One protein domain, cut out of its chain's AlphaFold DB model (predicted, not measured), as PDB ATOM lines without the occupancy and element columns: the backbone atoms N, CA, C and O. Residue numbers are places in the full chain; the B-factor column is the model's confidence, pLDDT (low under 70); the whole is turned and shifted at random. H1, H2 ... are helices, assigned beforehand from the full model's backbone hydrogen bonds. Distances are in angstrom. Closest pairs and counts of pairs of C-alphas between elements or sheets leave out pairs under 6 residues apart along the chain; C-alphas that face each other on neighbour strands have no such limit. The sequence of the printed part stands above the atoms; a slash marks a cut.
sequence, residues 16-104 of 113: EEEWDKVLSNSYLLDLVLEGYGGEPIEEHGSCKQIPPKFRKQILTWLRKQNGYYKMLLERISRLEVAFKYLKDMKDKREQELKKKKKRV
ATOM      1  N   GLU A  16      34.781  80.371  27.214       85.62
ATOM      2  CA  GLU A  16      35.563  80.798  26.051       85.62
ATOM      3  C   GLU A  16      36.643  81.810  26.428       85.62
ATOM      4  O   GLU A  16      37.789  81.656  26.019       85.62
ATOM      5  N   GLU A  17      36.318  82.799  27.264       86.06
ATOM      6  CA  GLU A  17      37.294  83.795  27.714       86.06
ATOM      7  C   GLU A  17      38.405  83.169  28.564       86.06
ATOM      8  O   GLU A  17      39.564  83.579  28.484       86.06
ATOM      9  N   GLU A  18      38.069  82.185  29.401       87.88
ATOM     10  CA  GLU A  18      39.054  81.420  30.165       87.88
ATOM     11  C   GLU A  18      39.935  80.580  29.238       87.88
ATOM     12  O   GLU A  18      41.157  80.580  29.389       87.88
ATOM     13  N   TRP A  19      39.332  79.919  28.249       88.75
ATOM     14  CA  TRP A  19      40.063  79.132  27.264       88.75
ATOM     15  C   TRP A  19      41.035  79.994  26.452       88.75
ATOM     16  O   TRP A  19      42.214  79.662  26.353       88.75
ATOM     17  N   ASP A  20      40.603  81.156  25.968       86.50
ATOM     18  CA  ASP A  20      41.474  82.096  25.256       86.50
ATOM     19  C   ASP A  20      42.647  82.580  26.126       86.50
ATOM     20  O   ASP A  20      43.773  82.767  25.644       86.50
ATOM     21  N   LYS A  21      42.430  82.745  27.435       85.38
ATOM     22  CA  LYS A  21      43.498  83.077  28.392       85.38
ATOM     23  C   LYS A  21      44.494  81.932  28.572       85.38
ATOM     24  O   LYS A  21      45.688  82.204  28.682       85.38
ATOM     25  N   VAL A  22      44.032  80.681  28.564       87.31
ATOM     26  CA  VAL A  22      44.904  79.494  28.568       87.31
ATOM     27  C   VAL A  22      45.760  79.465  27.304       87.31
ATOM     28  O   VAL A  22      46.978  79.384  27.407       87.31
ATOM     29  N   LEU A  23      45.157  79.632  26.123       86.19
ATOM     30  CA  LEU A  23      45.888  79.585  24.849       86.19
ATOM     31  C   LEU A  23      46.893  80.727  24.675       86.19
ATOM     32  O   LEU A  23      47.898  80.579  23.985       86.19
ATOM     33  N   SER A  24      46.623  81.880  25.281       82.00
ATOM     34  CA  SER A  24      47.506  83.049  25.223       82.00
ATOM     35  C   SER A  24      48.604  83.052  26.293       82.00
ATOM     36  O   SER A  24      49.410  83.989  26.336       82.00
ATOM     37  N   ASN A  25      48.651  82.029  27.150       85.00
ATOM     38  CA  ASN A  25      49.655  81.857  28.189       85.00
ATOM     39  C   ASN A  25      50.452  80.574  27.924       85.00
ATOM     40  O   ASN A  25      49.936  79.478  28.111       85.00
ATOM     41  N   SER A  26      51.719  80.718  27.525       83.12
ATOM     42  CA  SER A  26      52.579  79.585  27.153       83.12
ATOM     43  C   SER A  26      52.691  78.542  28.262       83.12
ATOM     44  O   SER A  26      52.514  77.371  27.988       83.12
ATOM     45  N   TYR A  27      52.847  78.957  29.521       85.56
ATOM     46  CA  TYR A  27      52.924  78.021  30.647       85.56
ATOM     47  C   TYR A  27      51.637  77.202  30.821       85.56
ATOM     48  O   TYR A  27      51.677  76.011  31.110       85.56
ATOM     49  N   LEU A  28      50.470  77.837  30.660       87.62
ATOM     50  CA  LEU A  28      49.193  77.128  30.770       87.62
ATOM     51  C   LEU A  28      48.955  76.209  29.574       87.62
ATOM     52  O   LEU A  28      48.382  75.138  29.747       87.62
ATOM     53  N   LEU A  29      49.399  76.617  28.386       85.94
ATOM     54  CA  LEU A  29      49.366  75.785  27.193       85.94
ATOM     55  C   LEU A  29      50.282  74.562  27.341       85.94
ATOM     56  O   LEU A  29      49.844  73.453  27.052       85.94
ATOM     57  N   ASP A  30      51.492  74.745  27.868       86.75
ATOM     58  CA  ASP A  30      52.438  73.662  28.141       86.75
ATOM     59  C   ASP A  30      51.834  72.647  29.124       86.75
ATOM     60  O   ASP A  30      51.857  71.451  28.858       86.75
ATOM     61  N   LEU A  31      51.159  73.107  30.188       88.06
ATOM     62  CA  LEU A  31      50.436  72.217  31.108       88.06
ATOM     63  C   LEU A  31      49.330  71.401  30.422       88.06
ATOM     64  O   LEU A  31      49.088  70.253  30.798       88.06
ATOM     65  N   VAL A  32      48.626  71.976  29.442       85.94
ATOM     66  CA  VAL A  32      47.617  71.234  28.667       85.94
ATOM     67  C   VAL A  32      48.285  70.155  27.821       85.94
ATOM     68  O   VAL A  32      47.798  69.026  27.805       85.94
ATOM     69  N   LEU A  33      49.400  70.482  27.167       84.19
ATOM     70  CA  LEU A  33      50.176  69.539  26.360       84.19
ATOM     71  C   LEU A  33      50.794  68.423  27.210       84.19
ATOM     72  O   LEU A  33      50.810  67.275  26.784       84.19
ATOM     73  N   GLU A  34      51.256  68.718  28.423       86.00
ATOM     74  CA  GLU A  34      51.774  67.708  29.354       86.00
ATOM     75  C   GLU A  34      50.670  66.774  29.873       86.00
ATOM     76  O   GLU A  34      50.896  65.576  30.036       86.00
ATOM     77  N   GLY A  35      49.472  67.307  30.142       83.88
ATOM     78  CA  GLY A  35      48.368  66.540  30.724       83.88
ATOM     79  C   GLY A  35      47.551  65.726  29.718       83.88
ATOM     80  O   GLY A  35      47.098  64.631  30.048       83.88
ATOM     81  N   TYR A  36      47.337  66.263  28.517       78.50
ATOM     82  CA  TYR A  36      46.493  65.666  27.474       78.50
ATOM     83  C   TYR A  36      47.265  65.305  26.196       78.50
ATOM     84  O   TYR A  36      46.678  64.751  25.271       78.50
ATOM     85  N   GLY A  37      48.565  65.598  26.129       73.75
ATOM     86  CA  GLY A  37      49.367  65.378  24.931       73.75
ATOM     87  C   GLY A  37      49.031  66.344  23.793       73.75
ATOM     88  O   GLY A  37      48.286  67.317  23.942       73.75
ATOM     89  N   GLY A  38      49.586  66.045  22.618       68.12
ATOM     90  CA  GLY A  38      49.213  66.687  21.358       68.12
ATOM     91  C   GLY A  38      47.889  66.180  20.781       68.12
ATOM     92  O   GLY A  38      47.354  66.832  19.893       68.12
ATOM     93  N   GLU A  39      47.324  65.079  21.295       68.00
ATOM     94  CA  GLU A  39      46.142  64.408  20.723       68.00
ATOM     95  C   GLU A  39      44.951  65.350  20.466       68.00
ATOM     96  O   GLU A  39      44.438  65.346  19.348       68.00
ATOM     97  N   PRO A  40      44.543  66.251  21.392       65.69
ATOM     98  CA  PRO A  40      43.428  67.167  21.131       65.69
ATOM     99  C   PRO A  40      43.711  68.174  20.004       65.69
ATOM    100  O   PRO A  40      42.785  68.741  19.423       65.69
ATOM    101  N   ILE A  41      44.986  68.447  19.722       65.94
ATOM    102  CA  ILE A  41      45.447  69.351  18.663       65.94
ATOM    103  C   ILE A  41      45.623  68.582  17.357       65.94
ATOM    104  O   ILE A  41      45.269  69.102  16.307       65.94
ATOM    105  N   GLU A  42      46.131  67.357  17.416       64.69
ATOM    106  CA  GLU A  42      46.268  66.468  16.264       64.69
ATOM    107  C   GLU A  42      44.896  66.058  15.711       64.69
ATOM    108  O   GLU A  42      44.703  66.051  14.497       64.69
ATOM    109  N   GLU A  43      43.913  65.814  16.584       67.56
ATOM    110  CA  GLU A  43      42.553  65.418  16.198       67.56
ATOM    111  C   GLU A  43      41.719  66.591  15.650       67.56
ATOM    112  O   GLU A  43      40.887  66.414  14.759       67.56
ATOM    113  N   HIS A  44      41.933  67.809  16.158       69.44
ATOM    114  CA  HIS A  44      41.114  68.975  15.801       69.44
ATOM    115  C   HIS A  44      41.856  70.060  15.009       69.44
ATOM    116  O   HIS A  44      41.248  71.054  14.622       69.44
ATOM    117  N   GLY A  45      43.151  69.891  14.749       66.06
ATOM    118  CA  GLY A  45      44.016  70.804  13.992       66.06
ATOM    119  C   GLY A  45      44.597  71.973  14.799       66.06
ATOM    120  O   GLY A  45      45.688  72.452  14.497       66.06
ATOM    121  N   SER A  46      43.903  72.458  15.834       70.94
ATOM    122  CA  SER A  46      44.407  73.507  16.728       70.94
ATOM    123  C   SER A  46      43.663  73.529  18.060       70.94
ATOM    124  O   SER A  46      42.486  73.172  18.135       70.94
ATOM    125  N   CYS A  47      44.281  74.081  19.111       66.31
ATOM    126  CA  CYS A  47      43.594  74.272  20.394       66.31
ATOM    127  C   CYS A  47      42.333  75.154  20.301       66.31
ATOM    128  O   CYS A  47      41.458  75.086  21.166       66.31
ATOM    129  N   LYS A  48      42.223  75.989  19.258       72.25
ATOM    130  CA  LYS A  48      41.034  76.813  18.988       72.25
ATOM    131  C   LYS A  48      39.882  76.009  18.388       72.25
ATOM    132  O   LYS A  48      38.730  76.402  18.532       72.25
ATOM    133  N   GLN A  49      40.175  74.892  17.732       80.38
ATOM    134  CA  GLN A  49      39.185  74.027  17.089       80.38
ATOM    135  C   GLN A  49      38.679  72.909  18.007       80.38
ATOM    136  O   GLN A  49      37.701  72.249  17.669       80.38
ATOM    137  N   ILE A  50      39.274  72.747  19.195       81.88
ATOM    138  CA  ILE A  50      38.805  71.799  20.213       81.88
ATOM    139  C   ILE A  50      37.330  72.093  20.549       81.88
ATOM    140  O   ILE A  50      37.014  73.242  20.872       81.88
ATOM    141  N   PRO A  51      36.418  71.105  20.508       83.75
ATOM    142  CA  PRO A  51      35.006  71.305  20.829       83.75
ATOM    143  C   PRO A  51      34.776  71.751  22.287       83.75
ATOM    144  O   PRO A  51      35.496  71.298  23.182       83.75
ATOM    145  N   PRO A  52      33.726  72.548  22.586       84.62
ATOM    146  CA  PRO A  52      33.452  73.058  23.939       84.62
ATOM    147  C   PRO A  52      33.399  71.973  25.022       84.62
ATOM    148  O   PRO A  52      33.925  72.137  26.121       84.62
ATOM    149  N   LYS A  53      32.844  70.800  24.691       84.69
ATOM    150  CA  LYS A  53      32.780  69.655  25.611       84.69
ATOM    151  C   LYS A  53      34.165  69.237  26.124       84.69
ATOM    152  O   LYS A  53      34.305  68.954  27.312       84.69
ATOM    153  N   PHE A  54      35.169  69.230  25.250       83.69
ATOM    154  CA  PHE A  54      36.548  68.892  25.603       83.69
ATOM    155  C   PHE A  54      37.255  70.056  26.297       83.69
ATOM    156  O   PHE A  54      37.909  69.836  27.316       83.69
ATOM    157  N   ARG A  55      37.039  71.304  25.848       87.81
ATOM    158  CA  ARG A  55      37.555  72.505  26.542       87.81
ATOM    159  C   ARG A  55      37.160  72.500  28.013       87.81
ATOM    160  O   ARG A  55      38.001  72.681  28.886       87.81
ATOM    161  N   LYS A  56      35.893  72.199  28.302       87.94
ATOM    162  CA  LYS A  56      35.375  72.118  29.669       87.94
ATOM    163  C   LYS A  56      36.073  71.053  30.514       87.94
ATOM    164  O   LYS A  56      36.316  71.283  31.701       87.94
ATOM    165  N   GLN A  57      36.400  69.899  29.931       88.25
ATOM    166  CA  GLN A  57      37.149  68.844  30.621       88.25
ATOM    167  C   GLN A  57      38.572  69.301  30.948       88.25
ATOM    168  O   GLN A  57      38.977  69.225  32.110       88.25
ATOM    169  N   ILE A  58      39.277  69.867  29.966       88.38
ATOM    170  CA  ILE A  58      40.642  70.380  30.133       88.38
ATOM    171  C   ILE A  58      40.670  71.505  31.174       88.38
ATOM    172  O   ILE A  58      41.472  71.466  32.101       88.38
ATOM    173  N   LEU A  59      39.748  72.467  31.094       89.12
ATOM    174  CA  LEU A  59      39.625  73.547  32.079       89.12
ATOM    175  C   LEU A  59      39.336  73.011  33.483       89.12
ATOM    176  O   LEU A  59      39.905  73.484  34.462       89.12
ATOM    177  N   THR A  60      38.480  71.997  33.607       90.00
ATOM    178  CA  THR A  60      38.199  71.364  34.905       90.00
ATOM    179  C   THR A  60      39.444  70.701  35.494       90.00
ATOM    180  O   THR A  60      39.636  70.743  36.708       90.00
ATOM    181  N   TRP A  61      40.294  70.105  34.656       91.19
ATOM    182  CA  TRP A  61      41.578  69.554  35.078       91.19
ATOM    183  C   TRP A  61      42.589  70.654  35.437       91.19
ATOM    184  O   TRP A  61      43.170  70.607  36.520       91.19
ATOM    185  N   LEU A  62      42.731  71.688  34.603       89.50
ATOM    186  CA  LEU A  62      43.618  72.832  34.832       89.50
ATOM    187  C   LEU A  62      43.308  73.556  36.144       89.50
ATOM    188  O   LEU A  62      44.215  73.878  36.902       89.50
ATOM    189  N   ARG A  63      42.026  73.742  36.472       89.12
ATOM    190  CA  ARG A  63      41.586  74.370  37.730       89.12
ATOM    191  C   ARG A  63      42.021  73.610  38.987       89.12
ATOM    192  O   ARG A  63      42.021  74.195  40.067       89.12
ATOM    193  N   LYS A  64      42.389  72.330  38.863       88.69
ATOM    194  CA  LYS A  64      42.962  71.526  39.954       88.69
ATOM    195  C   LYS A  64      44.484  71.658  40.049       88.69
ATOM    196  O   LYS A  64      45.042  71.286  41.077       88.69
ATOM    197  N   GLN A  65      45.146  72.172  39.012       86.88
ATOM    198  CA  GLN A  65      46.594  72.342  39.004       86.88
ATOM    199  C   GLN A  65      47.010  73.479  39.929       86.88
ATOM    200  O   GLN A  65      46.407  74.560  39.961       86.88
ATOM    201  N   ASN A  66      48.081  73.243  40.684       84.94
ATOM    202  CA  ASN A  66      48.614  74.261  41.571       84.94
ATOM    203  C   ASN A  66      49.147  75.442  40.746       84.94
ATOM    204  O   ASN A  66      49.876  75.270  39.774       84.94
ATOM    205  N   GLY A  67      48.772  76.661  41.129       83.69
ATOM    206  CA  GLY A  67      49.205  77.874  40.438       83.69
ATOM    207  C   GLY A  67      48.415  78.249  39.179       83.69
ATOM    208  O   GLY A  67      48.650  79.342  38.672       83.69
ATOM    209  N   TYR A  68      47.435  77.451  38.727       87.56
ATOM    210  CA  TYR A  68      46.596  77.776  37.560       87.56
ATOM    211  C   TYR A  68      45.987  79.182  37.648       87.56
ATOM    212  O   TYR A  68      46.261  80.054  36.824       87.56
ATOM    213  N   TYR A  69      45.232  79.440  38.720       84.62
ATOM    214  CA  TYR A  69      44.587  80.734  38.935       84.62
ATOM    215  C   TYR A  69      45.590  81.875  39.108       84.62
ATOM    216  O   TYR A  69      45.321  82.994  38.681       84.62
ATOM    217  N   LYS A  70      46.761  81.603  39.698       86.06
ATOM    218  CA  LYS A  70      47.822  82.603  39.859       86.06
ATOM    219  C   LYS A  70      48.364  83.032  38.496       86.06
ATOM    220  O   LYS A  70      48.419  84.225  38.221       86.06
ATOM    221  N   MET A  71      48.702  82.071  37.637       85.69
ATOM    222  CA  MET A  71      49.238  82.337  36.299       85.69
ATOM    223  C   MET A  71      48.210  83.015  35.395       85.69
ATOM    224  O   MET A  71      48.549  83.912  34.620       85.69
ATOM    225  N   LEU A  72      46.940  82.631  35.528       83.81
ATOM    226  CA  LEU A  72      45.851  83.233  34.772       83.81
ATOM    227  C   LEU A  72      45.609  84.696  35.189       83.81
ATOM    228  O   LEU A  72      45.460  85.566  34.331       83.81
ATOM    229  N   LEU A  73      45.651  84.994  36.493       80.81
ATOM    230  CA  LEU A  73      45.505  86.354  37.026       80.81
ATOM    231  C   LEU A  73      46.714  87.251  36.745       80.81
ATOM    232  O   LEU A  73      46.541  88.420  36.408       80.81
ATOM    233  N   GLU A  74      47.934  86.725  36.841       81.44
ATOM    234  CA  GLU A  74      49.144  87.513  36.593       81.44
ATOM    235  C   GLU A  74      49.186  88.038  35.150       81.44
ATOM    236  O   GLU A  74      49.570  89.184  34.898       81.44
ATOM    237  N   ARG A  75      48.708  87.233  34.193       73.31
ATOM    238  CA  ARG A  75      48.537  87.669  32.805       73.31
ATOM    239  C   ARG A  75      47.509  88.793  32.680       73.31
ATOM    240  O   ARG A  75      47.786  89.754  31.963       73.31
ATOM    241  N   ILE A  76      46.371  88.693  33.375       72.81
ATOM    242  CA  ILE A  76      45.332  89.739  33.385       72.81
ATOM    243  C   ILE A  76      45.935  91.062  33.863       72.81
ATOM    244  O   ILE A  76      45.849  92.057  33.148       72.81
ATOM    245  N   SER A  77      46.653  91.059  34.987       77.00
ATOM    246  CA  SER A  77      47.276  92.275  35.517       77.00
ATOM    247  C   SER A  77      48.307  92.885  34.560       77.00
ATOM    248  O   SER A  77      48.344  94.101  34.380       77.00
ATOM    249  N   ARG A  78      49.131  92.066  33.885       77.81
ATOM    250  CA  ARG A  78      50.087  92.572  32.879       77.81
ATOM    251  C   ARG A  78      49.380  93.197  31.675       77.81
ATOM    252  O   ARG A  78      49.823  94.232  31.179       77.81
ATOM    253  N   LEU A  79      48.288  92.585  31.211       77.44
ATOM    254  CA  LEU A  79      47.491  93.114  30.104       77.44
ATOM    255  C   LEU A  79      46.821  94.437  30.483       77.44
ATOM    256  O   LEU A  79      46.876  95.375  29.694       77.44
ATOM    257  N   GLU A  80      46.259  94.559  31.685       80.50
ATOM    258  CA  GLU A  80      45.653  95.807  32.172       80.50
ATOM    259  C   GLU A  80      46.656  96.970  32.189       80.50
ATOM    260  O   GLU A  80      46.341  98.072  31.729       80.50
ATOM    261  N   VAL A  81      47.889  96.722  32.647       82.56
ATOM    262  CA  VAL A  81      48.961  97.732  32.622       82.56
ATOM    263  C   VAL A  81      49.316  98.124  31.187       82.56
ATOM    264  O   VAL A  81      49.418  99.316  30.884       82.56
ATOM    265  N   ALA A  82      49.466  97.149  30.286       81.62
ATOM    266  CA  ALA A  82      49.761  97.414  28.880       81.62
ATOM    267  C   ALA A  82      48.636  98.214  28.195       81.62
ATOM    268  O   ALA A  82      48.911  99.187  27.492       81.62
ATOM    269  N   PHE A  83      47.372  97.861  28.444       84.25
ATOM    270  CA  PHE A  83      46.213  98.587  27.923       84.25
ATOM    271  C   PHE A  83      46.175 100.032  28.409       84.25
ATOM    272  O   PHE A  83      45.956 100.941  27.606       84.25
ATOM    273  N   LYS A  84      46.433 100.259  29.702       91.56
ATOM    274  CA  LYS A  84      46.521 101.610  30.260       91.56
ATOM    275  C   LYS A  84      47.613 102.424  29.563       91.56
ATOM    276  O   LYS A  84      47.343 103.528  29.101       91.56
ATOM    277  N   TYR A  85      48.805 101.852  29.399       91.31
ATOM    278  CA  TYR A  85      49.922 102.525  28.732       91.31
ATOM    279  C   TYR A  85      49.616 102.890  27.268       91.31
ATOM    280  O   TYR A  85      49.910 103.998  26.817       91.31
ATOM    281  N   LEU A  86      48.984 101.979  26.520       92.38
ATOM    282  CA  LEU A  86      48.581 102.228  25.132       92.38
ATOM    283  C   LEU A  86      47.515 103.324  25.026       92.38
ATOM    284  O   LEU A  86      47.580 104.156  24.118       92.38
ATOM    285  N   LYS A  87      46.561 103.347  25.962       93.25
ATOM    286  CA  LYS A  87      45.544 104.399  26.043       93.25
ATOM    287  C   LYS A  87      46.186 105.760  26.310       93.25
ATOM    288  O   LYS A  87      45.949 106.693  25.549       93.25
ATOM    289  N   ASP A  88      47.088 105.836  27.287       94.19
ATOM    290  CA  ASP A  88      47.810 107.067  27.619       94.19
ATOM    291  C   ASP A  88      48.629 107.593  26.425       94.19
ATOM    292  O   ASP A  88      48.668 108.800  26.169       94.19
ATOM    293  N   MET A  89      49.266 106.706  25.648       94.31
ATOM    294  CA  MET A  89      49.969 107.102  24.419       94.31
ATOM    295  C   MET A  89      49.024 107.648  23.346       94.31
ATOM    296  O   MET A  89      49.361 108.628  22.671       94.31
ATOM    297  N   LYS A  90      47.855 107.025  23.170       94.31
ATOM    298  CA  LYS A  90      46.848 107.479  22.206       94.31
ATOM    299  C   LYS A  90      46.320 108.864  22.583       94.31
ATOM    300  O   LYS A  90      46.308 109.753  21.731       94.31
ATOM    301  N   ASP A  91      45.995 109.064  23.856       94.00
ATOM    302  CA  ASP A  91      45.461 110.325  24.372       94.00
ATOM    303  C   ASP A  91      46.491 111.459  24.244       94.00
ATOM    304  O   ASP A  91      46.164 112.551  23.773       94.00
ATOM    305  N   LYS A  92      47.771 111.195  24.559       95.12
ATOM    306  CA  LYS A  92      48.864 112.162  24.339       95.12
ATOM    307  C   LYS A  92      48.994 112.555  22.869       95.12
ATOM    308  O   LYS A  92      49.114 113.740  22.560       95.12
ATOM    309  N   ARG A  93      48.946 111.586  21.949       93.69
ATOM    310  CA  ARG A  93      49.034 111.857  20.504       93.69
ATOM    311  C   ARG A  93      47.868 112.720  20.025       93.69
ATOM    312  O   ARG A  93      48.077 113.648  19.247       93.69
ATOM    313  N   GLU A  94      46.658 112.448  20.502       93.56
ATOM    314  CA  GLU A  94      45.473 113.227  20.148       93.56
ATOM    315  C   GLU A  94      45.558 114.671  20.667       93.56
ATOM    316  O   GLU A  94      45.231 115.614  19.942       93.56
ATOM    317  N   GLN A  95      46.060 114.867  21.890       92.88
ATOM    318  CA  GLN A  95      46.300 116.204  22.439       92.88
ATOM    319  C   GLN A  95      47.336 116.987  21.624       92.88
ATOM    320  O   GLN A  95      47.119 118.166  21.342       92.88
ATOM    321  N   GLU A  96      48.432 116.354  21.205       91.94
ATOM    322  CA  GLU A  96      49.451 116.999  20.369       91.94
ATOM    323  C   GLU A  96      48.911 117.382  18.984       91.94
ATOM    324  O   GLU A  96      49.175 118.484  18.501       91.94
ATOM    325  N   LEU A  97      48.080 116.536  18.365       92.12
ATOM    326  CA  LEU A  97      47.399 116.869  17.108       92.12
ATOM    327  C   LEU A  97      46.437 118.054  17.275       92.12
ATOM    328  O   LEU A  97      46.441 118.971  16.453       92.12
ATOM    329  N   LYS A  98      45.663 118.082  18.367       91.00
ATOM    330  CA  LYS A  98      44.772 119.204  18.704       91.00
ATOM    331  C   LYS A  98      45.552 120.502  18.936       91.00
ATOM    332  O   LYS A  98      45.136 121.550  18.448       91.00
ATOM    333  N   LYS A  99      46.693 120.449  19.636       90.25
ATOM    334  CA  LYS A  99      47.580 121.612  19.837       90.25
ATOM    335  C   LYS A  99      48.167 122.113  18.520       90.25
ATOM    336  O   LYS A  99      48.145 123.317  18.286       90.25
ATOM    337  N   LYS A 100      48.665 121.215  17.661       87.88
ATOM    338  CA  LYS A 100      49.200 121.578  16.340       87.88
ATOM    339  C   LYS A 100      48.141 122.255  15.475       87.88
ATOM    340  O   LYS A 100      48.419 123.309  14.922       87.88
ATOM    341  N   LYS A 101      46.921 121.709  15.429       84.75
ATOM    342  CA  LYS A 101      45.819 122.311  14.670       84.75
ATOM    343  C   LYS A 101      45.485 123.725  15.156       84.75
ATOM    344  O   LYS A 101      45.478 124.642  14.351       84.75
ATOM    345  N   LYS A 102      45.369 123.929  16.475       82.12
ATOM    346  CA  LYS A 102      45.153 125.271  17.048       82.12
ATOM    347  C   LYS A 102      46.257 126.278  16.709       82.12
ATOM    348  O   LYS A 102      45.955 127.455  16.572       82.12
ATOM    349  N   ARG A 103      47.522 125.848  16.612       75.88
ATOM    350  CA  ARG A 103      48.631 126.736  16.211       75.88
ATOM    351  C   ARG A 103      48.527 127.139  14.744       75.88
ATOM    352  O   ARG A 103      48.631 128.319  14.450       75.88
ATOM    353  N   VAL A 104      48.236 126.184  13.861       74.12
ATOM    354  CA  VAL A 104      48.021 126.453  12.429       74.12
ATOM    355  C   VAL A 104      46.836 127.402  12.218       74.12
ATOM    356  O   VAL A 104      46.952 128.360  11.459       74.12
TER     357      VAL A 104
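Overview. This is residues 16 to 104 of the 113 residues of an uncharacterized protein of Artemisia annua (UniProt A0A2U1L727). Four short helices, H1 to H4, make a compact head, and residues 77 to 104 of the long helix H5 stick out from it as an arm that makes the length. The 89 printed residues hold five named helices, H1 to H5 in order, and no named strand: all helix. The whole is extended, radius of gyration of the C-alphas 19.7 A, spanning 63 by 28 by 18 A.

Arrangement. H1, residues 16 to 23, and H2, residues 26 to 36, only just touch, with 3 pairs of C-alphas within 8 A, and only at the corner; closest are C-alphas Val 22 and Leu 28, 5.4 A. H3, residues 39 to 44, touches no helix. H4, residues 52 to 62, touches H2, about perpendicular at 77 degrees; closest are C-alphas Val 32 and Ile 58, 7.2 A. H5, residues 68 to 104, is close to H1 but not clearly touching; closest are C-alphas Lys 21 and Leu 72, 6.8 A. Every O i to N i+4 pair is within hydrogen-bond range in H1, H2, H4 and H5; in H3, 1 of 2.

Along the chain. H1 begins at C-alpha 16 (35.563, 80.798, 26.051). H5, 54.8 A long, ends at C-alpha 104 (48.021, 126.453, 12.429).

Size, cuts and confidence. The printed part has no cut and no long link. Residues 38 to 45 and 47 have pLDDT under 70.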